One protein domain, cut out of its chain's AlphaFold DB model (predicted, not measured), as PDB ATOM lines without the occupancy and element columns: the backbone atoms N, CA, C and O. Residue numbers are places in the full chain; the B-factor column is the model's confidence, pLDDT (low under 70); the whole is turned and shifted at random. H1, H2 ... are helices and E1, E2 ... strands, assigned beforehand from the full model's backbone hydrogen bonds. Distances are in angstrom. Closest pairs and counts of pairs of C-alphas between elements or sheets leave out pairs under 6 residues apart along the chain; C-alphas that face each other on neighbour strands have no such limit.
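This is residues 55 to 100 and 235 to 379 of the 399 residues of an uncharacterized protein of Aspergillus tanneri (UniProt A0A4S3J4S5). With little regular structure, the model is a twisted antiparallel sheet, E4 E7 E8 E9 E10, with a smaller antiparallel sheet E1 E2 E3, a separate hairpin E5 and E6, and a tail whose residues 358 to 366 and 368 to 374 stick out. The 191 printed residues, mostly strand with 65 in named elements, give E1 to E7, H1, E8 to E10. The whole is loose, radius of gyration of the C-alphas 23.0 A, spanning 89 by 36 by 33 A.

E1 is residues 55 to 60, from C-alpha 55 at (146.223, 118.264, 150.064); E2 is residues 77 to 81; E3 95 to 98; E4 243 to 246; E5 270 to 272; E6 279 to 281; E7 287 to 292; H1 295 to 298; E8 303 to 314, 33.1 A from first to last C-alpha; E9 321 to 333, 33.4 A; E10 is residues 340 to 344 and ends at C-alpha 344 at (165.270, 98.005, 149.650).

In the meander E1 E2 E3, antiparallel neighbours in turn, N 59 and O 78 are within hydrogen-bond range, 2.8 A. E8 E9 E10 is another; N 309 and O 327 are 2.8 A apart. H1, too short for O i to N i+4 pairs, is only just not on that sheet, with 4 pairs of C-alphas within 10 A.

Residues 101 to 234 are not printed, a 20.3 A gap between C-alphas. The links E1 to E2, E2 to E3 and E4 to E5 are long. pLDDT is under 70 in 28 residues, among them 235 to 243.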
ATOM      1  N   VAL A  55     145.688 119.575 149.700       85.31
ATOM      2  CA  VAL A  55     146.223 118.264 150.064       85.31
ATOM      3  C   VAL A  55     147.675 118.424 150.489       85.31
ATOM      4  O   VAL A  55     148.458 119.093 149.813       85.31
ATOM      5  N   SER A  56     148.037 117.776 151.593       87.31
ATOM      6  CA  SER A  56     149.410 117.679 152.077       87.31
ATOM      7  C   SER A  56     149.788 116.229 152.364       87.31
ATOM      8  O   SER A  56     148.981 115.435 152.853       87.31
ATOM      9  N   LEU A  57     151.026 115.871 152.039       89.75
ATOM     10  CA  LEU A  57     151.576 114.538 152.275       89.75
ATOM     11  C   LEU A  57     153.002 114.681 152.796       89.75
ATOM     12  O   LEU A  57     153.758 115.496 152.281       89.75
ATOM     13  N   GLN A  58     153.375 113.894 153.801       89.38
ATOM     14  CA  GLN A  58     154.732 113.880 154.337       89.38
ATOM     15  C   GLN A  58     155.294 112.461 154.352       89.38
ATOM     16  O   GLN A  58     154.686 111.556 154.929       89.38
ATOM     17  N   VAL A  59     156.478 112.293 153.767       89.56
ATOM     18  CA  VAL A  59     157.271 111.062 153.791       89.56
ATOM     19  C   VAL A  59     158.524 111.326 154.629       89.56
ATOM     20  O   VAL A  59     159.345 112.156 154.242       89.56
ATOM     21  N   PRO A  60     158.690 110.691 155.800       88.38
ATOM     22  CA  PRO A  60     159.867 110.920 156.631       88.38
ATOM     23  C   PRO A  60     161.126 110.383 155.942       88.38
ATOM     24  O   PRO A  60     161.121 109.265 155.427       88.38
ATOM     25  N   ILE A  61     162.210 111.156 155.982       87.38
ATOM     26  CA  ILE A  61     163.528 110.701 155.536       87.38
ATOM     27  C   ILE A  61     164.193 110.024 156.728       87.38
ATOM     28  O   ILE A  61     164.282 110.598 157.815       87.38
ATOM     29  N   GLN A  62     164.621 108.778 156.544       80.31
ATOM     30  CA  GLN A  62     165.268 108.031 157.612       80.31
ATOM     31  C   GLN A  62     166.708 108.499 157.777       80.31
ATOM     32  O   GLN A  62     167.565 108.226 156.944       80.31
ATOM     33  N   THR A  63     166.959 109.183 158.881       83.56
ATOM     34  CA  THR A  63     168.295 109.533 159.353       83.56
ATOM     35  C   THR A  63     168.619 108.692 160.582       83.56
ATOM     36  O   THR A  63     167.724 108.280 161.331       83.56
ATOM     37  N   SER A  64     169.898 108.386 160.798       80.81
ATOM     38  CA  SER A  64     170.285 107.706 162.031       80.81
ATOM     39  C   SER A  64     170.117 108.652 163.228       80.81
ATOM     40  O   SER A  64     170.470 109.830 163.120       80.81
ATOM     41  N   PRO A  65     169.628 108.162 164.379       73.50
ATOM     42  CA  PRO A  65     169.625 108.943 165.611       73.50
ATOM     43  C   PRO A  65     171.040 109.400 165.985       73.50
ATOM     44  O   PRO A  65     172.001 108.664 165.760       73.50
ATOM     45  N   GLY A  66     171.168 110.583 166.588       68.06
ATOM     46  CA  GLY A  66     172.453 111.066 167.088       68.06
ATOM     47  C   GLY A  66     172.988 110.265 168.283       68.06
ATOM     48  O   GLY A  66     172.264 109.518 168.950       68.06
ATOM     49  N   CYS A  67     174.275 110.467 168.574       64.50
ATOM     50  CA  CYS A  67     175.077 109.674 169.511       64.50
ATOM     51  C   CYS A  67     174.544 109.614 170.954       64.50
ATOM     52  O   CYS A  67     174.872 108.683 171.685       64.50
ATOM     53  N   SER A  68     173.734 110.585 171.389       58.44
ATOM     54  CA  SER A  68     173.254 110.667 172.774       58.44
ATOM     55  C   SER A  68     172.031 109.788 173.066       58.44
ATOM     56  O   SER A  68     171.610 109.701 174.215       58.44
ATOM     57  N   GLY A  69     171.428 109.140 172.060       54.66
ATOM     58  CA  GLY A  69     170.224 108.313 172.242       54.66
ATOM     59  C   GLY A  69     168.956 109.098 172.621       54.66
ATOM     60  O   GLY A  69     167.875 108.516 172.683       54.66
ATOM     61  N   PHE A  70     169.057 110.419 172.815       54.06
ATOM     62  CA  PHE A  70     167.953 111.319 173.171       54.06
ATOM     63  C   PHE A  70     167.277 111.981 171.958       54.06
ATOM     64  O   PHE A  70     166.539 112.950 172.110       54.06
ATOM     65  N   GLY A  71     167.492 111.460 170.747       65.69
ATOM     66  CA  GLY A  71     166.740 111.874 169.559       65.69
ATOM     67  C   GLY A  71     167.147 113.218 168.945       65.69
ATOM     68  O   GLY A  71     166.444 113.692 168.056       65.69
ATOM     69  N   PHE A  72     168.265 113.819 169.366       79.56
ATOM     70  CA  PHE A  72     168.847 114.956 168.651       79.56
ATOM     71  C   PHE A  72     169.573 114.460 167.394       79.56
ATOM     72  O   PHE A  72     170.461 113.613 167.472       79.56
ATOM     73  N   GLY A  73     169.153 114.951 166.234       81.31
ATOM     74  CA  GLY A  73     169.667 114.567 164.925       81.31
ATOM     75  C   GLY A  73     168.863 115.243 163.811       81.31
ATOM     76  O   GLY A  73     167.830 115.863 164.092       81.31
ATOM     77  N   PRO A  74     169.317 115.162 162.552       83.38
ATOM     78  CA  PRO A  74     168.616 115.778 161.433       83.38
ATOM     79  C   PRO A  74     167.237 115.130 161.259       83.38
ATOM     80  O   PRO A  74     167.128 113.978 160.849       83.38
ATOM     81  N   SER A  75     166.173 115.869 161.572       84.94
ATOM     82  CA  SER A  75     164.789 115.435 161.359       84.94
ATOM     83  C   SER A  75     164.298 115.984 160.027       84.94
ATOM     84  O   SER A  75     163.861 117.131 159.940       84.94
ATOM     85  N   LEU A  76     164.436 115.175 158.979       89.69
ATOM     86  CA  LEU A  76     164.099 115.548 157.612       89.69
ATOM     87  C   LEU A  76     162.857 114.793 157.137       89.69
ATOM     88  O   LEU A  76     162.610 113.642 157.499       89.69
ATOM     89  N   GLY A  77     162.070 115.432 156.282       90.19
ATOM     90  CA  GLY A  77     160.944 114.783 155.623       90.19
ATOM     91  C   GLY A  77     160.661 115.414 154.278       90.19
ATOM     92  O   GLY A  77     160.813 116.618 154.108       90.19
ATOM     93  N   LEU A  78     160.217 114.615 153.327       91.62
ATOM     94  CA  LEU A  78     159.762 115.091 152.040       91.62
ATOM     95  C   LEU A  78     158.279 115.461 152.142       91.62
ATOM     96  O   LEU A  78     157.455 114.619 152.500       91.62
ATOM     97  N   ALA A  79     157.945 116.722 151.881       91.38
ATOM     98  CA  ALA A  79     156.602 117.262 152.049       91.38
ATOM     99  C   ALA A  79     156.017 117.718 150.708       91.38
ATOM    100  O   ALA A  79     156.652 118.461 149.961       91.38
ATOM    101  N   TYR A  80     154.793 117.288 150.420       92.00
ATOM    102  CA  TYR A  80     154.002 117.696 149.265       92.00
ATOM    103  C   TYR A  80     152.902 118.666 149.687       92.00
ATOM    104  O   TYR A  80     152.275 118.476 150.733       92.00
ATOM    105  N   SER A  81     152.619 119.653 148.840       88.75
ATOM    106  CA  SER A  81     151.418 120.483 148.921       88.75
ATOM    107  C   SER A  81     150.806 120.651 147.530       88.75
ATOM    108  O   SER A  81     151.526 120.816 146.553       88.75
ATOM    109  N   SER A  82     149.476 120.613 147.429       83.69
ATOM    110  CA  SER A  82     148.756 120.802 146.159       83.69
ATOM    111  C   SER A  82     148.340 122.253 145.879       83.69
ATOM    112  O   SER A  82     147.637 122.504 144.902       83.69
ATOM    113  N   GLY A  83     148.666 123.195 146.769       73.81
ATOM    114  CA  GLY A  83     148.231 124.590 146.656       73.81
ATOM    115  C   GLY A  83     149.001 125.382 145.596       73.81
ATOM    116  O   GLY A  83     150.096 125.003 145.198       73.81
ATOM    117  N   SER A  84     148.480 126.545 145.194       62.56
ATOM    118  CA  SER A  84     149.147 127.463 144.247       62.56
ATOM    119  C   SER A  84     150.496 128.003 144.744       62.56
ATOM    120  O   SER A  84     151.308 128.470 143.950       62.56
ATOM    121  N   ALA A  85     150.747 127.923 146.053       59.81
ATOM    122  CA  ALA A  85     152.033 128.239 146.669       59.81
ATOM    123  C   ALA A  85     153.069 127.101 146.545       59.81
ATOM    124  O   ALA A  85     154.248 127.318 146.820       59.81
ATOM    125  N   ALA A  86     152.652 125.896 146.149       69.38
ATOM    126  CA  ALA A  86     153.528 124.749 145.980       69.38
ATOM    127  C   ALA A  86     154.206 124.819 144.603       69.38
ATOM    128  O   ALA A  86     153.695 124.342 143.591       69.38
ATOM    129  N   GLY A  87     155.343 125.510 144.568       79.81
ATOM    130  CA  GLY A  87     156.119 125.734 143.354       79.81
ATOM    131  C   GLY A  87     156.902 124.508 142.885       79.81
ATOM    132  O   GLY A  87     156.931 123.454 143.522       79.81
ATOM    133  N   ASN A  88     157.567 124.669 141.743       88.94
ATOM    134  CA  ASN A  88     158.592 123.730 141.310       88.94
ATOM    135  C   ASN A  88     159.851 123.913 142.172       88.94
ATOM    136  O   ASN A  88     160.136 125.013 142.645       88.94
ATOM    137  N   GLY A  89     160.602 122.838 142.383       89.62
ATOM    138  CA  GLY A  89     161.764 122.839 143.262       89.62
ATOM    139  C   GLY A  89     162.680 121.654 143.001       89.62
ATOM    140  O   GLY A  89     162.483 120.889 142.056       89.62
ATOM    141  N   VAL A  90     163.684 121.481 143.858       91.25
ATOM    142  CA  VAL A  90     164.700 120.426 143.710       91.25
ATOM    143  C   VAL A  90     164.166 119.002 143.916       91.25
ATOM    144  O   VAL A  90     164.882 118.053 143.634       91.25
ATOM    145  N   PHE A  91     162.915 118.831 144.353       93.38
ATOM    146  CA  PHE A  91     162.240 117.528 144.463       93.38
ATOM    147  C   PHE A  91     161.071 117.377 143.471       93.38
ATOM    148  O   PHE A  91     160.212 116.515 143.634       93.38
ATOM    149  N   GLY A  92     161.032 118.211 142.428       92.06
ATOM    150  CA  GLY A  92     159.930 118.255 141.467       92.06
ATOM    151  C   GLY A  92     158.749 119.106 141.939       92.06
ATOM    152  O   GLY A  92     158.778 119.721 143.006       92.06
ATOM    153  N   LEU A  93     157.713 119.178 141.105       91.38
ATOM    154  CA  LEU A  93     156.573 120.064 141.327       91.38
ATOM    155  C   LEU A  93     155.794 119.701 142.601       91.38
ATOM    156  O   LEU A  93     155.373 118.558 142.780       91.38
ATOM    157  N   GLY A  94     155.577 120.694 143.465       91.00
ATOM    158  CA  GLY A  94     154.775 120.569 144.684       91.00
ATOM    159  C   GLY A  94     155.500 119.940 145.878       91.00
ATOM    160  O   GLY A  94     154.960 119.954 146.987       91.00
ATOM    161  N   TRP A  95     156.720 119.429 145.685       93.31
ATOM    162  CA  TRP A  95     157.525 118.796 146.728       93.31
ATOM    163  C   TRP A  95     158.634 119.712 147.240       93.31
ATOM    164  O   TRP A  95     159.326 120.388 146.478       93.31
ATOM    165  N   HIS A  96     158.849 119.687 148.550       90.94
ATOM    166  CA  HIS A  96     159.944 120.384 149.211       90.94
ATOM    167  C   HIS A  96     160.471 119.569 150.393       90.94
ATOM    168  O   HIS A  96     159.799 118.684 150.927       90.94
ATOM    169  N   LEU A  97     161.692 119.885 150.814       90.69
ATOM    170  CA  LEU A  97     162.278 119.316 152.015       90.69
ATOM    171  C   LEU A  97     161.762 120.065 153.248       90.69
ATOM    172  O   LEU A  97     161.934 121.273 153.377       90.69
ATOM    173  N   SER A  98     161.162 119.328 154.173       88.50
ATOM    174  CA  SER A  98     160.859 119.778 155.530       88.50
ATOM    175  C   SER A  98     162.013 119.420 156.472       88.50
ATOM    176  O   SER A  98     162.637 118.369 156.320       88.50
ATOM    177  N   GLY A  99     162.295 120.296 157.441       83.94
ATOM    178  CA  GLY A  99     163.343 120.101 158.455       83.94
ATOM    179  C   GLY A  99     164.635 120.896 158.229       83.94
ATOM    180  O   GLY A  99     165.393 121.097 159.175       83.94
ATOM    181  N   ALA A 100     164.864 121.408 157.017       84.94
ATOM    182  CA  ALA A 100     165.894 122.410 156.745       84.94
ATOM    183  C   ALA A 100     165.253 123.802 156.761       84.94
ATOM    184  O   ALA A 100     164.430 124.132 155.909       84.94
ATOM    185  N   GLY A 235     181.011 120.108 141.934       45.56
ATOM    186  CA  GLY A 235     180.929 119.633 143.371       45.56
ATOM    187  C   GLY A 235     181.925 119.991 144.524       45.56
ATOM    188  O   GLY A 235     183.091 120.289 144.276       45.56
ATOM    189  N   VAL A 236     181.463 119.871 145.800       40.06
ATOM    190  CA  VAL A 236     182.137 120.158 147.118       40.06
ATOM    191  C   VAL A 236     182.254 118.886 148.005       40.06
ATOM    192  O   VAL A 236     181.483 117.953 147.815       40.06
ATOM    193  N   ARG A 237     183.203 118.831 148.966       40.19
ATOM    194  CA  ARG A 237     183.460 117.699 149.901       40.19
ATOM    195  C   ARG A 237     183.186 118.045 151.386       40.19
ATOM    196  O   ARG A 237     183.662 119.104 151.789       40.19
ATOM    197  N   PRO A 238     182.586 117.143 152.195       47.25
ATOM    198  CA  PRO A 238     182.498 117.259 153.666       47.25
ATOM    199  C   PRO A 238     183.421 116.286 154.459       47.25
ATOM    200  O   PRO A 238     184.008 115.376 153.875       47.25
ATOM    201  N   GLU A 239     183.552 116.470 155.793       44.34
ATOM    202  CA  GLU A 239     184.472 115.725 156.704       44.34
ATOM    203  C   GLU A 239     183.812 115.009 157.931       44.34
ATOM    204  O   GLU A 239     184.537 114.527 158.804       44.34
ATOM    205  N   LEU A 240     182.473 114.914 158.042       53.34
ATOM    206  CA  LEU A 240     181.732 114.381 159.224       53.34
ATOM    207  C   LEU A 240     180.650 113.342 158.847       53.34
ATOM    208  O   LEU A 240     180.421 113.130 157.667       53.34
ATOM    209  N   ASP A 241     179.930 112.745 159.818       50.38
ATOM    210  CA  ASP A 241     178.678 111.989 159.569       50.38
ATOM    211  C   ASP A 241     177.675 112.848 158.805       50.38
ATOM    212  O   ASP A 241     177.089 113.782 159.355       50.38
ATOM    213  N   VAL A 242     177.495 112.543 157.518       62.50
ATOM    214  CA  VAL A 242     176.772 113.417 156.597       62.50
ATOM    215  C   VAL A 242     175.559 112.699 156.016       62.50
ATOM    216  O   VAL A 242     175.626 111.568 155.532       62.50
ATOM    217  N   CYS A 243     174.441 113.420 156.052       66.88
ATOM    218  CA  CYS A 243     173.281 113.186 155.210       66.88
ATOM    219  C   CYS A 243     173.460 114.026 153.932       66.88
ATOM    220  O   CYS A 243     173.256 115.241 153.959       66.88
ATOM    221  N   CYS A 244     173.926 113.410 152.844       72.50
ATOM    222  CA  CYS A 244     174.217 114.087 151.579       72.50
ATOM    223  C   CYS A 244     172.974 114.117 150.687       72.50
ATOM    224  O   CYS A 244     172.303 113.098 150.531       72.50
ATOM    225  N   PHE A 245     172.712 115.251 150.036       73.56
ATOM    226  CA  PHE A 245     171.757 115.338 148.931       73.56
ATOM    227  C   PHE A 245     172.519 115.117 147.627       73.56
ATOM    228  O   PHE A 245     173.291 115.978 147.220       73.56
ATOM    229  N   ASP A 246     172.315 113.961 147.008       76.44
ATOM    230  CA  ASP A 246     172.879 113.623 145.706       76.44
ATOM    231  C   ASP A 246     171.956 114.138 144.604       76.44
ATOM    232  O   ASP A 246     170.772 113.791 144.554       76.44
ATOM    233  N   TYR A 247     172.496 114.940 143.698       76.25
ATOM    234  CA  TYR A 247     171.817 115.454 142.512       76.25
ATOM    235  C   TYR A 247     172.148 114.640 141.252       76.25
ATOM    236  O   TYR A 247     171.697 115.007 140.165       76.25
ATOM    237  N   GLY A 248     172.843 113.505 141.393       70.69
ATOM    238  CA  GLY A 248     173.240 112.577 140.333       70.69
ATOM    239  C   GLY A 248     174.753 112.515 140.102       70.69
ATOM    240  O   GLY A 248     175.193 111.932 139.114       70.69
ATOM    241  N   GLU A 249     175.538 113.151 140.966       73.50
ATOM    242  CA  GLU A 249     176.993 113.219 140.880       73.50
ATOM    243  C   GLU A 249     177.737 112.089 141.574       73.50
ATOM    244  O   GLU A 249     178.932 111.920 141.316       73.50
ATOM    245  N   HIS A 250     177.064 111.363 142.463       73.12
ATOM    246  CA  HIS A 250     177.671 110.240 143.160       73.12
ATOM    247  C   HIS A 250     177.743 109.014 142.250       73.12
ATOM    248  O   HIS A 250     176.899 108.823 141.370       73.12
ATOM    249  N   ASP A 251     178.769 108.187 142.450       80.19
ATOM    250  CA  ASP A 251     178.877 106.921 141.727       80.19
ATOM    251  C   ASP A 251     177.658 106.031 142.025       80.19
ATOM    252  O   ASP A 251     177.224 105.901 143.170       80.19
ATOM    253  N   GLU A 252     177.090 105.421 140.981       75.88
ATOM    254  CA  GLU A 252     175.857 104.630 141.078       75.88
ATOM    255  C   GLU A 252     176.019 103.394 141.977       75.88
ATOM    256  O   GLU A 252     175.058 102.948 142.608       75.88
ATOM    257  N   PHE A 253     177.232 102.840 142.053       73.12
ATOM    258  CA  PHE A 253     177.517 101.594 142.761       73.12
ATOM    259  C   PHE A 253     178.327 101.811 144.040       73.12
ATOM    260  O   PHE A 253     178.179 101.044 144.995       73.12
ATOM    261  N   VAL A 254     179.186 102.831 144.068       75.94
ATOM    262  CA  VAL A 254     180.111 103.129 145.169       75.94
ATOM    263  C   VAL A 254     180.089 104.628 145.499       75.94
ATOM    264  O   VAL A 254     181.105 105.311 145.354       75.94
ATOM    265  N   PRO A 255     178.943 105.172 145.939       76.94
ATOM    266  CA  PRO A 255     178.838 106.591 146.247       76.94
ATOM    267  C   PRO A 255     179.749 106.955 147.427       76.94
ATOM    268  O   PRO A 255     179.758 106.267 148.455       76.94
ATOM    269  N   SER A 256     180.493 108.054 147.302       74.44
ATOM    270  CA  SER A 256     181.393 108.545 148.352       74.44
ATOM    271  C   SER A 256     181.147 110.021 148.688       74.44
ATOM    272  O   SER A 256     180.778 110.791 147.798       74.44
ATOM    273  N   PRO A 257     181.341 110.464 149.950       68.38
ATOM    274  CA  PRO A 257     181.171 111.871 150.297       68.38
ATOM    275  C   PRO A 257     182.053 112.788 149.434       68.38
ATOM    276  O   PRO A 257     183.283 112.794 149.522       68.38
ATOM    277  N   GLY A 258     181.403 113.598 148.595       66.56
ATOM    278  CA  GLY A 258     182.071 114.567 147.727       66.56
ATOM    279  C   GLY A 258     182.632 113.995 146.422       66.56
ATOM    280  O   GLY A 258     183.655 114.489 145.914       66.56
ATOM    281  N   ASP A 259     181.960 112.979 145.876       68.44
ATOM    282  CA  ASP A 259     182.082 112.588 144.475       68.44
ATOM    283  C   ASP A 259     181.937 113.807 143.547       68.44
ATOM    284  O   ASP A 259     181.123 114.711 143.747       68.44
ATOM    285  N   LYS A 260     182.785 113.850 142.516       67.44
ATOM    286  CA  LYS A 260     182.872 114.972 141.564       67.44
ATOM    287  C   LYS A 260     182.270 114.623 140.205       67.44
ATOM    288  O   LYS A 260     182.753 115.115 139.184       67.44
ATOM    289  N   GLY A 261     181.275 113.737 140.184       64.69
ATOM    290  CA  GLY A 261     180.551 113.406 138.964       64.69
ATOM    291  C   GLY A 261     179.844 114.623 138.367       64.69
ATOM    292  O   GLY A 261     179.825 115.719 138.931       64.69
ATOM    293  N   ILE A 262     179.273 114.433 137.181       70.75
ATOM    294  CA  ILE A 262     178.520 115.486 136.502       70.75
ATOM    295  C   ILE A 262     177.145 115.586 137.141       70.75
ATOM    296  O   ILE A 262     176.445 114.590 137.263       70.75
ATOM    297  N   TRP A 263     176.751 116.808 137.473       73.06
ATOM    298  CA  TRP A 263     175.441 117.136 138.009       73.06
ATOM    299  C   TRP A 263     174.472 117.267 136.831       73.06
ATOM    300  O   TRP A 263     174.589 118.238 136.072       73.06
ATOM    301  N   PRO A 264     173.538 116.329 136.601       74.62
ATOM    302  CA  PRO A 264     172.636 116.424 135.465       74.62
ATOM    303  C   PRO A 264     171.753 117.671 135.571       74.62
ATOM    304  O   PRO A 264     171.349 118.099 136.656       74.62
ATOM    305  N   VAL A 265     171.458 118.274 134.423       75.81
ATOM    306  CA  VAL A 265     170.503 119.381 134.329       75.81
ATOM    307  C   VAL A 265     169.109 118.788 134.153       75.81
ATOM    308  O   VAL A 265     168.903 117.883 133.343       75.81
ATOM    309  N   ARG A 266     168.144 119.286 134.925       83.56
ATOM    310  CA  ARG A 266     166.734 118.911 134.797       83.56
ATOM    311  C   ARG A 266     166.157 119.358 133.443       83.56
ATOM    312  O   ARG A 266     166.575 120.394 132.929       83.56
ATOM    313  N   PRO A 267     165.173 118.642 132.879       78.00
ATOM    314  CA  PRO A 267     164.568 119.015 131.596       78.00
ATOM    315  C   PRO A 267     163.724 120.303 131.669       78.00
ATOM    316  O   PRO A 267     163.649 121.043 130.693       78.00
ATOM    317  N   ASP A 268     163.129 120.607 132.825       83.88
ATOM    318  CA  ASP A 268     162.291 121.785 133.087       83.88
ATOM    319  C   ASP A 268     163.027 122.847 133.911       83.88
ATOM    320  O   ASP A 268     162.772 123.045 135.102       83.88
ATOM    321  N   LEU A 269     163.970 123.539 133.275       83.81
ATOM    322  CA  LEU A 269     164.670 124.663 133.889       83.81
ATOM    323  C   LEU A 269     163.679 125.789 134.203       83.81
ATOM    324  O   LEU A 269     162.870 126.165 133.354       83.81
ATOM    325  N   PHE A 270     163.786 126.384 135.388       83.06
ATOM    326  CA  PHE A 270     162.961 127.532 135.752       83.06
ATOM    327  C   PHE A 270     163.739 128.548 136.581       83.06
ATOM    328  O   PHE A 270     164.740 128.229 137.230       83.06
ATOM    329  N   SER A 271     163.233 129.777 136.555       85.06
ATOM    330  CA  SER A 271     163.751 130.891 137.333       85.06
ATOM    331  C   SER A 271     162.628 131.527 138.139       85.06
ATOM    332  O   SER A 271     161.502 131.666 137.659       85.06
ATOM    333  N   VAL A 272     162.942 131.940 139.362       87.31
ATOM    334  CA  VAL A 272     162.044 132.708 140.226       87.31
ATOM    335  C   VAL A 272     162.676 134.069 140.486       87.31
ATOM    336  O   VAL A 272     163.837 134.153 140.871       87.31
ATOM    337  N   CYS A 273     161.910 135.142 140.284       88.56
ATOM    338  CA  CYS A 273     162.411 136.519 140.383       88.56
ATOM    339  C   CYS A 273     161.745 137.337 141.501       88.56
ATOM    340  O   CYS A 273     161.874 138.559 141.546       88.56
ATOM    341  N   ASN A 274     161.012 136.688 142.409       88.38
ATOM    342  CA  ASN A 274     160.277 137.352 143.490       88.38
ATOM    343  C   ASN A 274     161.198 138.061 144.506       88.38
ATOM    344  O   ASN A 274     160.789 139.041 145.124       88.38
ATOM    345  N   GLY A 275     162.453 137.620 144.622       87.19
ATOM    346  CA  GLY A 275     163.504 138.308 145.369       87.19
ATOM    347  C   GLY A 275     164.048 139.560 144.670       87.19
ATOM    348  O   GLY A 275     164.917 140.218 145.216       87.19
ATOM    349  N   GLY A 276     163.599 139.928 143.468       87.75
ATOM    350  CA  GLY A 276     164.152 141.078 142.734       87.75
ATOM    351  C   GLY A 276     165.474 140.786 142.011       87.75
ATOM    352  O   GLY A 276     166.129 141.697 141.506       87.75
ATOM    353  N   PHE A 277     165.866 139.516 141.945       87.50
ATOM    354  CA  PHE A 277     166.906 138.996 141.066       87.50
ATOM    355  C   PHE A 277     166.570 137.561 140.662       87.50
ATOM    356  O   PHE A 277     165.708 136.935 141.276       87.50
ATOM    357  N   GLU A 278     167.216 137.069 139.608       84.81
ATOM    358  CA  GLU A 278     166.966 135.731 139.080       84.81
ATOM    359  C   GLU A 278     167.540 134.656 140.015       84.81
ATOM    360  O   GLU A 278     168.748 134.597 140.238       84.81
ATOM    361  N   LEU A 279     166.669 133.792 140.537       85.94
ATOM    362  CA  LEU A 279     167.035 132.544 141.202       85.94
ATOM    363  C   LEU A 279     166.741 131.391 140.257       85.94
ATOM    364  O   LEU A 279     165.579 131.034 140.052       85.94
ATOM    365  N   ARG A 280     167.790 130.825 139.668       83.75
ATOM    366  CA  ARG A 280     167.669 129.751 138.687       83.75
ATOM    367  C   ARG A 280     167.872 128.393 139.338       83.75
ATOM    368  O   ARG A 280     168.739 128.250 140.190       83.75
ATOM    369  N   THR A 281     167.059 127.415 138.947       84.44
ATOM    370  CA  THR A 281     167.157 126.037 139.451       84.44
ATOM    371  C   THR A 281     167.428 125.084 138.295       84.44
ATOM    372  O   THR A 281     166.574 124.900 137.424       84.44
ATOM    373  N   TYR A 282     168.598 124.440 138.302       80.81
ATOM    374  CA  TYR A 282     168.979 123.448 137.291       80.81
ATOM    375  C   TYR A 282     168.901 122.007 137.788       80.81
ATOM    376  O   TYR A 282     168.975 121.080 136.982       80.81
ATOM    377  N   ARG A 283     168.770 121.801 139.100       85.69
ATOM    378  CA  ARG A 283     169.012 120.500 139.733       85.69
ATOM    379  C   ARG A 283     167.745 119.861 140.281       85.69
ATOM    380  O   ARG A 283     166.771 120.536 140.622       85.69
ATOM    381  N   VAL A 284     167.790 118.534 140.363       90.31
ATOM    382  CA  VAL A 284     166.790 117.694 141.023       90.31
ATOM    383  C   VAL A 284     167.531 116.660 141.865       90.31
ATOM    384  O   VAL A 284     168.409 115.972 141.351       90.31
ATOM    385  N   CYS A 285     167.195 116.570 143.147       92.88
ATOM    386  CA  CYS A 285     167.793 115.633 144.091       92.88
ATOM    387  C   CYS A 285     167.381 114.201 143.726       92.88
ATOM    388  O   CYS A 285     166.193 113.894 143.659       92.88
ATOM    389  N   ARG A 286     168.346 113.317 143.491       91.75
ATOM    390  CA  ARG A 286     168.158 111.909 143.120       91.75
ATOM    391  C   ARG A 286     168.254 110.972 144.307       91.75
ATOM    392  O   ARG A 286     167.449 110.048 144.390       91.75
ATOM    393  N   HIS A 287     169.152 111.248 145.246       92.62
ATOM    394  CA  HIS A 287     169.259 110.462 146.467       92.62
ATOM    395  C   HIS A 287     169.479 111.349 147.684       92.62
ATOM    396  O   HIS A 287     170.036 112.438 147.596       92.62
ATOM    397  N   ILE A 288     169.054 110.859 148.839       92.81
ATOM    398  CA  ILE A 288     169.574 111.308 150.126       92.81
ATOM    399  C   ILE A 288     170.366 110.149 150.705       92.81
ATOM    400  O   ILE A 288     169.793 109.089 150.946       92.81
ATOM    401  N   LEU A 289     171.666 110.340 150.888       92.25
ATOM    402  CA  LEU A 289     172.614 109.315 151.314       92.25
ATOM    403  C   LEU A 289     173.016 109.559 152.766       92.25
ATOM    404  O   LEU A 289     173.290 110.696 153.135       92.25
ATOM    405  N   MET A 290     173.082 108.510 153.580       91.31
ATOM    406  CA  MET A 290     173.508 108.594 154.977       91.31
ATOM    407  C   MET A 290     174.826 107.851 155.176       91.31
ATOM    408  O   MET A 290     174.872 106.628 155.018       91.31
ATOM    409  N   PHE A 291     175.865 108.579 155.585       89.94
ATOM    410  CA  PHE A 291     177.187 108.027 155.875       89.94
ATOM    411  C   PHE A 291     177.496 108.039 157.376       89.94
ATOM    412  O   PHE A 291     177.193 109.007 158.072       89.94
ATOM    413  N   HIS A 292     178.125 106.965 157.855       88.88
ATOM    414  CA  HIS A 292     178.674 106.821 159.204       88.88
ATOM    415  C   HIS A 292     180.206 106.762 159.166       88.88
ATOM    416  O   HIS A 292     180.777 106.036 158.354       88.88
ATOM    417  N   HIS A 293     180.856 107.452 160.101       88.50
ATOM    418  CA  HIS A 293     182.303 107.633 160.206       88.50
ATOM    419  C   HIS A 293     182.843 107.003 161.491       88.50
ATOM    420  O   HIS A 293     183.591 107.604 162.265       88.50
ATOM    421  N   PHE A 294     182.467 105.745 161.715       85.69
ATOM    422  CA  PHE A 294     182.991 104.906 162.792       85.69
ATOM    423  C   PHE A 294     184.106 104.004 162.252       85.69
ATOM    424  O   PHE A 294     183.937 102.793 162.137       85.69
ATOM    425  N   GLU A 295     185.245 104.591 161.868       83.44
ATOM    426  CA  GLU A 295     186.313 103.880 161.141       83.44
ATOM    427  C   GLU A 295     186.800 102.609 161.857       83.44
ATOM    428  O   GLU A 295     187.078 101.596 161.216       83.44
ATOM    429  N   LYS A 296     186.869 102.628 163.194       82.69
ATOM    430  CA  LYS A 296     187.333 101.476 163.984       82.69
ATOM    431  C   LYS A 296     186.303 100.353 164.042       82.69
ATOM    432  O   LYS A 296     186.680  99.186 164.075       82.69
ATOM    433  N   GLU A 297     185.027 100.703 164.101       83.81
ATOM    434  CA  GLU A 297     183.910  99.779 164.266       83.81
ATOM    435  C   GLU A 297     183.424  99.218 162.924       83.81
ATOM    436  O   GLU A 297     183.076  98.041 162.845       83.81
ATOM    437  N   LEU A 298     183.417 100.049 161.878       79.12
ATOM    438  CA  LEU A 298     182.946  99.714 160.532       79.12
ATOM    439  C   LEU A 298     184.084  99.318 159.583       79.12
ATOM    440  O   LEU A 298     183.826  98.795 158.503       79.12
ATOM    441  N   GLY A 299     185.345  99.537 159.971       78.75
ATOM    442  CA  GLY A 299     186.522  99.175 159.174       78.75
ATOM    443  C   GLY A 299     186.740 100.053 157.937       78.75
ATOM    444  O   GLY A 299     187.596  99.737 157.111       78.75
ATOM    445  N   MET A 300     185.979 101.138 157.797       82.06
ATOM    446  CA  MET A 300     186.094 102.102 156.710       82.06
ATOM    447  C   MET A 300     185.714 103.501 157.186       82.06
ATOM    448  O   MET A 300     184.861 103.652 158.059       82.06
ATOM    449  N   LYS A 301     186.363 104.514 156.605       83.00
ATOM    450  CA  LYS A 301     186.203 105.909 157.017       83.00
ATOM    451  C   LYS A 301     184.799 106.447 156.731       83.00
ATOM    452  O   LYS A 301     184.202 107.012 157.632       83.00
ATOM    453  N   ASP A 302     184.288 106.226 155.521       87.19
ATOM    454  CA  ASP A 302     183.005 106.759 155.063       87.19
ATOM    455  C   ASP A 302     182.097 105.574 154.686       87.19
ATOM    456  O   ASP A 302     182.190 105.023 153.587       87.19
ATOM    457  N   CYS A 303     181.268 105.113 155.625       87.81
ATOM    458  CA  CYS A 303     180.409 103.946 155.425       87.81
ATOM    459  C   CYS A 303     178.986 104.378 155.060       87.81
ATOM    460  O   CYS A 303     178.276 104.919 155.907       87.81
ATOM    461  N   LEU A 304     178.532 104.101 153.836       90.12
ATOM    462  CA  LEU A 304     177.124 104.262 153.469       90.12
ATOM    463  C   LEU A 304     176.287 103.241 154.245       90.12
ATOM    464  O   LEU A 304     176.546 102.040 154.175       90.12
ATOM    465  N   VAL A 305     175.273 103.712 154.969       90.19
ATOM    466  CA  VAL A 305     174.398 102.842 155.777       90.19
ATOM    467  C   VAL A 305     172.953 102.837 155.297       90.19
ATOM    468  O   VAL A 305     172.248 101.838 155.440       90.19
ATOM    469  N   ALA A 306     172.497 103.937 154.700       91.12
ATOM    470  CA  ALA A 306     171.140 104.062 154.191       91.12
ATOM    471  C   ALA A 306     171.072 105.070 153.045       91.12
ATOM    472  O   ALA A 306     171.863 106.011 152.986       91.12
ATOM    473  N   ALA A 307     170.083 104.902 152.172       92.62
ATOM    474  CA  ALA A 307     169.718 105.904 151.183       92.62
ATOM    475  C   ALA A 307     168.202 106.024 151.033       92.62
ATOM    476  O   ALA A 307     167.451 105.072 151.244       92.62
ATOM    477  N   THR A 308     167.753 107.197 150.608       93.75
ATOM    478  CA  THR A 308     166.414 107.418 150.061       93.75
ATOM    479  C   THR A 308     166.563 107.796 148.592       93.75
ATOM    480  O   THR A 308     167.099 108.857 148.295       93.75
ATOM    481  N   ALA A 309     166.127 106.927 147.682       94.38
ATOM    482  CA  ALA A 309     166.218 107.116 146.238       94.38
ATOM    483  C   ALA A 309     164.923 107.687 145.658       94.38
ATOM    484  O   ALA A 309     163.832 107.218 145.991       94.38
ATOM    485  N   PHE A 310     165.050 108.644 144.744       95.44
ATOM    486  CA  PHE A 310     163.941 109.331 144.095       95.44
ATOM    487  C   PHE A 310     163.934 109.066 142.593       95.44
ATOM    488  O   PHE A 310     164.915 109.316 141.889       95.44
ATOM    489  N   GLN A 311     162.792 108.611 142.086       95.75
ATOM    490  CA  GLN A 311     162.563 108.479 140.651       95.75
ATOM    491  C   GLN A 311     161.604 109.555 140.180       95.75
ATOM    492  O   GLN A 311     160.620 109.872 140.850       95.75
ATOM    493  N   TYR A 312     161.879 110.086 138.996       94.56
ATOM    494  CA  TYR A 312     161.138 111.193 138.419       94.56
ATOM    495  C   TYR A 312     160.579 110.825 137.056       94.56
ATOM    496  O   TYR A 312     161.180 110.060 136.302       94.56
ATOM    497  N   THR A 313     159.452 111.441 136.730       92.88
ATOM    498  CA  THR A 313     158.870 111.424 135.395       92.88
ATOM    499  C   THR A 313     158.643 112.856 134.934       92.88
ATOM    500  O   THR A 313     158.397 113.740 135.756       92.88
ATOM    501  N   SER A 314     158.723 113.090 133.631       87.25
ATOM    502  CA  SER A 314     158.432 114.395 133.041       87.25
ATOM    503  C   SER A 314     157.163 114.310 132.210       87.25
ATOM    504  O   SER A 314     156.935 113.334 131.491       87.25
ATOM    505  N   ASP A 315     156.322 115.332 132.313       84.50
ATOM    506  CA  ASP A 315     155.153 115.445 131.449       84.50
ATOM    507  C   ASP A 315     155.579 115.796 130.018       84.50
ATOM    508  O   ASP A 315     156.383 116.696 129.802       84.50
ATOM    509  N   ALA A 316     155.039 115.097 129.019       79.38
ATOM    510  CA  ALA A 316     155.485 115.261 127.635       79.38
ATOM    511  C   ALA A 316     155.184 116.661 127.069       79.38
ATOM    512  O   ALA A 316     155.930 117.157 126.225       79.38
ATOM    513  N   THR A 317     154.112 117.300 127.544       78.88
ATOM    514  CA  THR A 317     153.646 118.593 127.031       78.88
ATOM    515  C   THR A 317     154.329 119.748 127.753       78.88
ATOM    516  O   THR A 317     154.915 120.623 127.124       78.88
ATOM    517  N   SER A 318     154.267 119.749 129.083       80.19
ATOM    518  CA  SER A 318     154.795 120.825 129.928       80.19
ATOM    519  C   SER A 318     156.271 120.660 130.287       80.19
ATOM    520  O   SER A 318     156.864 121.596 130.815       80.19
ATOM    521  N   GLN A 319     156.857 119.481 130.046       84.25
ATOM    522  CA  GLN A 319     158.199 119.065 130.489       84.25
ATOM    523  C   GLN A 319     158.395 119.063 132.014       84.25
ATOM    524  O   GLN A 319     159.456 118.659 132.486       84.25
ATOM    525  N   ALA A 320     157.373 119.444 132.788       87.44
ATOM    526  CA  ALA A 320     157.437 119.553 134.237       87.44
ATOM    527  C   ALA A 320     157.849 118.220 134.870       87.44
ATOM    528  O   ALA A 320     157.328 117.160 134.513       87.44
ATOM    529  N   THR A 321     158.785 118.289 135.813       91.56
ATOM    530  CA  THR A 321     159.321 117.128 136.521       91.56
ATOM    531  C   THR A 321     158.477 116.818 137.756       91.56
ATOM    532  O   THR A 321     158.308 117.653 138.647       91.56
ATOM    533  N   PHE A 322     157.993 115.582 137.834       93.12
ATOM    534  CA  PHE A 322     157.178 115.053 138.920       93.12
ATOM    535  C   PHE A 322     157.902 113.905 139.615       93.12
ATOM    536  O   PHE A 322     158.426 113.003 138.957       93.12
ATOM    537  N   LEU A 323     157.895 113.903 140.947       95.19
ATOM    538  CA  LEU A 323     158.403 112.781 141.728       95.19
ATOM    539  C   LEU A 323     157.475 111.576 141.561       95.19
ATOM    540  O   LEU A 323     156.341 111.601 142.029       95.19
ATOM    541  N   GLN A 324     157.945 110.526 140.901       95.00
ATOM    542  CA  GLN A 324     157.176 109.317 140.620       95.00
ATOM    543  C   GLN A 324     157.229 108.321 141.775       95.00
ATOM    544  O   GLN A 324     156.215 107.699 142.091       95.00
ATOM    545  N   SER A 325     158.393 108.145 142.399       94.75
ATOM    546  CA  SER A 325     158.531 107.230 143.527       94.75
ATOM    547  C   SER A 325     159.675 107.614 144.459       94.75
ATOM    548  O   SER A 325     160.617 108.311 144.076       94.75
ATOM    549  N   CYS A 326     159.569 107.138 145.695       93.94
ATOM    550  CA  CYS A 326     160.595 107.221 146.721       93.94
ATOM    551  C   CYS A 326     160.853 105.814 147.276       93.94
ATOM    552  O   CYS A 326     159.913 105.117 147.657       93.94
ATOM    553  N   THR A 327     162.116 105.401 147.344       92.69
ATOM    554  CA  THR A 327     162.525 104.069 147.816       92.69
ATOM    555  C   THR A 327     163.548 104.207 148.932       92.69
ATOM    556  O   THR A 327     164.526 104.924 148.773       92.69
ATOM    557  N   ILE A 328     163.349 103.511 150.050       91.19
ATOM    558  CA  ILE A 328     164.341 103.451 151.132       91.19
ATOM    559  C   ILE A 328     165.218 102.218 150.929       91.19
ATOM    560  O   ILE A 328     164.705 101.113 150.735       91.19
ATOM    561  N   LEU A 329     166.530 102.419 151.005       91.12
ATOM    562  CA  LEU A 329     167.560 101.401 150.866       91.12
ATOM    563  C   LEU A 329     168.431 101.366 152.124       91.12
ATOM    564  O   LEU A 329     168.752 102.408 152.693       91.12
ATOM    565  N   GLY A 330     168.823 100.167 152.537       90.75
ATOM    566  CA  GLY A 330     169.865  99.928 153.533       90.75
ATOM    567  C   GLY A 330     171.091  99.315 152.869       90.75
ATOM    568  O   GLY A 330     170.942  98.495 151.960       90.75
ATOM    569  N   TYR A 331     172.275  99.702 153.335       89.31
ATOM    570  CA  TYR A 331     173.557  99.248 152.801       89.31
ATOM    571  C   TYR A 331     174.389  98.580 153.893       89.31
ATOM    572  O   TYR A 331     174.409  99.033 155.037       89.31
ATOM    573  N   SER A 332     175.085  97.509 153.518       88.50
ATOM    574  CA  SER A 332     176.073  96.826 154.352       88.50
ATOM    575  C   SER A 332     177.373  96.672 153.563       88.50
ATOM    576  O   SER A 332     177.324  96.193 152.427       88.50
ATOM    577  N   PRO A 333     178.536  97.051 154.117       85.69
ATOM    578  CA  PRO A 333     179.808  96.870 153.430       85.69
ATOM    579  C   PRO A 333     180.120  95.379 153.255       85.69
ATOM    580  O   PRO A 333     179.852  94.557 154.133       85.69
ATOM    581  N   THR A 334     180.698  95.027 152.110       82.81
ATOM    582  CA  THR A 334     181.136  93.659 151.805       82.81
ATOM    583  C   THR A 334     182.616  93.460 152.141       82.81
ATOM    584  O   THR A 334     183.324  94.386 152.531       82.81
ATOM    585  N   SER A 335     183.120  92.234 151.970       76.81
ATOM    586  CA  SER A 335     184.548  91.928 152.134       76.81
ATOM    587  C   SER A 335     185.444  92.571 151.066       76.81
ATOM    588  O   SER A 335     186.658  92.651 151.260       76.81
ATOM    589  N   GLN A 336     184.874  93.028 149.947       75.88
ATOM    590  CA  GLN A 336     185.595  93.774 148.925       75.88
ATOM    591  C   GLN A 336     185.564  95.269 149.262       75.88
ATOM    592  O   GLN A 336     184.500  95.861 149.425       75.88
ATOM    593  N   ALA A 337     186.746  95.886 149.337       70.38
ATOM    594  CA  ALA A 337     186.883  97.299 149.674       70.38
ATOM    595  C   ALA A 337     186.044  98.184 148.735       70.38
ATOM    596  O   ALA A 337     186.204  98.127 147.515       70.38
ATOM    597  N   GLY A 338     185.160  98.994 149.324       68.62
ATOM    598  CA  GLY A 338     184.276  99.923 148.615       68.62
ATOM    599  C   GLY A 338     182.999  99.306 148.035       68.62
ATOM    600  O   GLY A 338     182.167 100.046 147.536       68.62
ATOM    601  N   ALA A 339     182.796  97.989 148.101       81.12
ATOM    602  CA  ALA A 339     181.570  97.369 147.602       81.12
ATOM    603  C   ALA A 339     180.540  97.179 148.723       81.12
ATOM    604  O   ALA A 339     180.887  96.742 149.825       81.12
ATOM    605  N   TYR A 340     179.269  97.436 148.411       85.19
ATOM    606  CA  TYR A 340     178.144  97.283 149.331       85.19
ATOM    607  C   TYR A 340     177.146  96.233 148.833       85.19
ATOM    608  O   TYR A 340     176.878  96.122 147.638       85.19
ATOM    609  N   GLU A 341     176.548  95.502 149.768       88.06
ATOM    610  CA  GLU A 341     175.276  94.818 149.558       88.06
ATOM    611  C   GLU A 341     174.141  95.763 149.959       88.06
ATOM    612  O   GLU A 341     174.222  96.438 150.988       88.06
ATOM    613  N   SER A 342     173.071  95.804 149.165       89.19
ATOM    614  CA  SER A 342     171.925  96.680 149.413       89.19
ATOM    615  C   SER A 342     170.613  95.906 149.469       89.19
ATOM    616  O   SER A 342     170.385  95.001 148.664       89.19
ATOM    617  N   VAL A 343     169.711  96.321 150.356       91.38
ATOM    618  CA  VAL A 343     168.327  95.828 150.428       91.38
ATOM    619  C   VAL A 343     167.382  97.021 150.433       91.38
ATOM    620  O   VAL A 343     167.653  98.017 151.100       91.38
ATOM    621  N   SER A 344     166.258  96.929 149.722       88.94
ATOM    622  CA  SER A 344     165.270  98.005 149.650       88.94
ATOM    623  C   SER A 344     163.925  97.617 150.257       88.94
ATOM    624  O   SER A 344     163.494  96.461 150.215       88.94
ATOM    625  N   LEU A 345     163.219  98.618 150.779       89.56
ATOM    626  CA  LEU A 345     161.781  98.524 151.006       89.56
ATOM    627  C   LEU A 345     161.024  98.671 149.674       89.56
ATOM    628  O   LEU A 345     161.589  99.176 148.701       89.56
ATOM    629  N   PRO A 346     159.750  98.237 149.598       89.44
ATOM    630  CA  PRO A 346     158.908  98.539 148.446       89.44
ATOM    631  C   PRO A 346     158.822 100.058 148.207       89.44
ATOM    632  O   PRO A 346     158.739 100.806 149.185       89.44
ATOM    633  N   PRO A 347     158.826 100.515 146.943       91.00
ATOM    634  CA  PRO A 347     158.735 101.934 146.621       91.00
ATOM    635  C   PRO A 347     157.375 102.516 147.027       91.00
ATOM    636  O   PRO A 347     156.331 101.907 146.788       91.00
ATOM    637  N   THR A 348     157.385 103.732 147.570       91.38
ATOM    638  CA  THR A 348     156.182 104.564 147.690       91.38
ATOM    639  C   THR A 348     155.998 105.310 146.372       91.38
ATOM    640  O   THR A 348     156.854 106.107 145.989       91.38
ATOM    641  N   GLU A 349     154.900 105.046 145.662       94.06
ATOM    642  CA  GLU A 349     154.614 105.624 144.342       94.06
ATOM    643  C   GLU A 349     153.601 106.773 144.412       94.06
ATOM    644  O   GLU A 349     152.602 106.706 145.131       94.06
ATOM    645  N   PHE A 350     153.814 107.795 143.585       92.44
ATOM    646  CA  PHE A 350     152.934 108.952 143.449       92.44
ATOM    647  C   PHE A 350     152.421 109.068 142.016       92.44
ATOM    648  O   PHE A 350     153.142 108.848 141.041       92.44
ATOM    649  N   LYS A 351     151.146 109.435 141.883       91.06
ATOM    650  CA  LYS A 351     150.491 109.662 140.593       91.06
ATOM    651  C   LYS A 351     149.826 111.027 140.598       91.06
ATOM    652  O   LYS A 351     149.209 111.414 141.586       91.06
ATOM    653  N   TYR A 352     149.935 111.717 139.471       88.69
ATOM    654  CA  TYR A 352     149.451 113.082 139.296       88.69
ATOM    655  C   TYR A 352     148.391 113.121 138.205       88.69
ATOM    656  O   TYR A 352     148.426 112.334 137.253       88.69
ATOM    657  N   CYS A 353     147.462 114.063 138.335       85.69
ATOM    658  CA  CYS A 353     146.544 114.396 137.258       85.69
ATOM    659  C   CYS A 353     147.344 114.998 136.102       85.69
ATOM    660  O   CYS A 353     148.036 115.999 136.275       85.69
ATOM    661  N   LYS A 354     147.260 114.374 134.927       78.12
ATOM    662  CA  LYS A 354     147.902 114.884 133.715       78.12
ATOM    663  C   LYS A 354     147.034 115.960 133.076       78.12
ATOM    664  O   LYS A 354     145.810 115.932 133.215       78.12
ATOM    665  N   ALA A 355     147.673 116.873 132.353       75.12
ATOM    666  CA  ALA A 355     146.954 117.801 131.497       75.12
ATOM    667  C   ALA A 355     146.115 117.021 130.470       75.12
ATOM    668  O   ALA A 355     146.509 115.950 130.003       75.12
ATOM    669  N   LEU A 356     144.943 117.562 130.138       79.25
ATOM    670  CA  LEU A 356     144.108 117.006 129.082       79.25
ATOM    671  C   LEU A 356     144.815 117.190 127.740       79.25
ATOM    672  O   LEU A 356     145.340 118.262 127.440       79.25
ATOM    673  N   GLU A 357     144.808 116.145 126.921       79.81
ATOM    674  CA  GLU A 357     145.301 116.234 125.552       79.81
ATOM    675  C   GLU A 357     144.319 117.080 124.737       79.81
ATOM    676  O   GLU A 357     143.218 116.626 124.425       79.81
ATOM    677  N   LEU A 358     144.715 118.314 124.411       79.81
ATOM    678  CA  LEU A 358     143.884 119.284 123.687       79.81
ATOM    679  C   LEU A 358     143.304 118.710 122.386       79.81
ATOM    680  O   LEU A 358     142.157 118.985 122.058       79.81
ATOM    681  N   GLU A 359     144.058 117.857 121.692       80.31
ATOM    682  CA  GLU A 359     143.633 117.187 120.456       80.31
ATOM    683  C   GLU A 359     142.461 116.211 120.654       80.31
ATOM    684  O   GLU A 359     141.734 115.908 119.710       80.31
ATOM    685  N   LYS A 360     142.264 115.712 121.880       83.69
ATOM    686  CA  LYS A 360     141.160 114.813 122.244       83.69
ATOM    687  C   LYS A 360     139.923 115.567 122.731       83.69
ATOM    688  O   LYS A 360     138.887 114.937 122.951       83.69
ATOM    689  N   LEU A 361     140.016 116.882 122.930       85.94
ATOM    690  CA  LEU A 361     138.887 117.696 123.363       85.94
ATOM    691  C   LEU A 361     138.005 118.048 122.165       85.94
ATOM    692  O   LEU A 361     138.481 118.477 121.117       85.94
ATOM    693  N   GLN A 362     136.698 117.878 122.335       86.12
ATOM    694  CA  GLN A 362     135.719 118.356 121.369       86.12
ATOM    695  C   GLN A 362     135.384 119.809 121.689       86.12
ATOM    696  O   GLN A 362     135.011 120.131 122.816       86.12
ATOM    697  N   ALA A 363     135.526 120.684 120.696       84.50
ATOM    698  CA  ALA A 363     135.032 122.045 120.798       84.50
ATOM    699  C   ALA A 363     133.508 122.033 120.630       84.50
ATOM    700  O   ALA A 363     132.997 121.561 119.614       84.50
ATOM    701  N   GLU A 364     132.797 122.561 121.622       83.50
ATOM    702  CA  GLU A 364     131.360 122.802 121.549       83.50
ATOM    703  C   GLU A 364     131.118 124.312 121.489       83.50
ATOM    704  O   GLU A 364     131.621 125.073 122.317       83.50
ATOM    705  N   GLU A 365     130.364 124.755 120.486       79.06
ATOM    706  CA  GLU A 365     130.014 126.163 120.335       79.06
ATOM    707  C   GLU A 365     128.708 126.457 121.075       79.06
ATOM    708  O   GLU A 365     127.603 126.208 120.580       79.06
ATOM    709  N   LEU A 366     128.832 127.004 122.284       71.69
ATOM    710  CA  LEU A 366     127.678 127.390 123.082       71.69
ATOM    711  C   LEU A 366     127.125 128.741 122.609       71.69
ATOM    712  O   LEU A 366     127.686 129.801 122.886       71.69
ATOM    713  N   HIS A 367     125.971 128.707 121.942       70.25
ATOM    714  CA  HIS A 367     125.221 129.911 121.596       70.25
ATOM    715  C   HIS A 367     124.428 130.402 122.811       70.25
ATOM    716  O   HIS A 367     123.340 129.908 123.114       70.25
ATOM    717  N   ILE A 368     124.970 131.392 123.516       70.06
ATOM    718  CA  ILE A 368     124.301 131.991 124.670       70.06
ATOM    719  C   ILE A 368     123.305 133.046 124.177       70.06
ATOM    720  O   ILE A 368     123.665 134.182 123.877       70.06
ATOM    721  N   ASN A 369     122.029 132.667 124.106       69.31
ATOM    722  CA  ASN A 369     120.937 133.578 123.770       69.31
ATOM    723  C   ASN A 369     120.475 134.356 125.013       69.31
ATOM    724  O   ASN A 369     119.494 133.987 125.660       69.31
ATOM    725  N   LEU A 370     121.163 135.451 125.342       69.69
ATOM    726  CA  LEU A 370     120.668 136.425 126.318       69.69
ATOM    727  C   LEU A 370     119.681 137.368 125.621       69.69
ATOM    728  O   LEU A 370     120.049 138.157 124.751       69.69
ATOM    729  N   SER A 371     118.398 137.258 125.968       71.25
ATOM    730  CA  SER A 371     117.332 138.031 125.325       71.25
ATOM    731  C   SER A 371     117.590 139.540 125.423       71.25
ATOM    732  O   SER A 371     117.687 140.084 126.519       71.25
ATOM    733  N   GLY A 372     117.666 140.219 124.274       67.94
ATOM    734  CA  GLY A 372     117.813 141.679 124.201       67.94
ATOM    735  C   GLY A 372     119.246 142.211 124.306       67.94
ATOM    736  O   GLY A 372     119.422 143.427 124.277       67.94
ATOM    737  N   LEU A 373     120.260 141.344 124.385       68.25
ATOM    738  CA  LEU A 373     121.670 141.741 124.410       68.25
ATOM    739  C   LEU A 373     122.378 141.270 123.136       68.25
ATOM    740  O   LEU A 373     122.294 140.103 122.757       68.25
ATOM    741  N   SER A 374     123.084 142.184 122.465       70.44
ATOM    742  CA  SER A 374     124.010 141.801 121.398       70.44
ATOM    743  C   SER A 374     125.248 141.177 122.032       70.44
ATOM    744  O   SER A 374     125.906 141.808 122.854       70.44
ATOM    745  N   MET A 375     125.591 139.955 121.628       72.75
ATOM    746  CA  MET A 375     126.853 139.315 122.026       72.75
ATOM    747  C   MET A 375     128.052 139.847 121.218       72.75
ATOM    748  O   MET A 375     129.193 139.441 121.440       72.75
ATOM    749  N   GLN A 376     127.816 140.760 120.268       75.06
ATOM    750  CA  GLN A 376     128.864 141.385 119.469       75.06
ATOM    751  C   GLN A 376     129.673 142.350 120.350       75.06
ATOM    752  O   GLN A 376     129.171 143.392 120.755       75.06
ATOM    753  N   GLY A 377     130.920 141.983 120.655       76.12
ATOM    754  CA  GLY A 377     131.778 142.721 121.592       76.12
ATOM    755  C   GLY A 377     131.705 142.236 123.045       76.12
ATOM    756  O   GLY A 377     132.291 142.877 123.914       76.12
ATOM    757  N   ALA A 378     131.026 141.115 123.316       82.38
ATOM    758  CA  ALA A 378     131.007 140.500 124.640       82.38
ATOM    759  C   ALA A 378     132.402 140.012 125.065       82.38
ATOM    760  O   ALA A 378     133.150 139.448 124.263       82.38
ATOM    761  N   GLN A 379     132.733 140.194 126.342       87.81
ATOM    762  CA  GLN A 379     133.984 139.742 126.944       87.81
ATOM    763  C   GLN A 379     133.708 138.752 128.072       87.81
ATOM    764  O   GLN A 379     132.855 138.992 128.925       87.81
TER     765      GLN A 379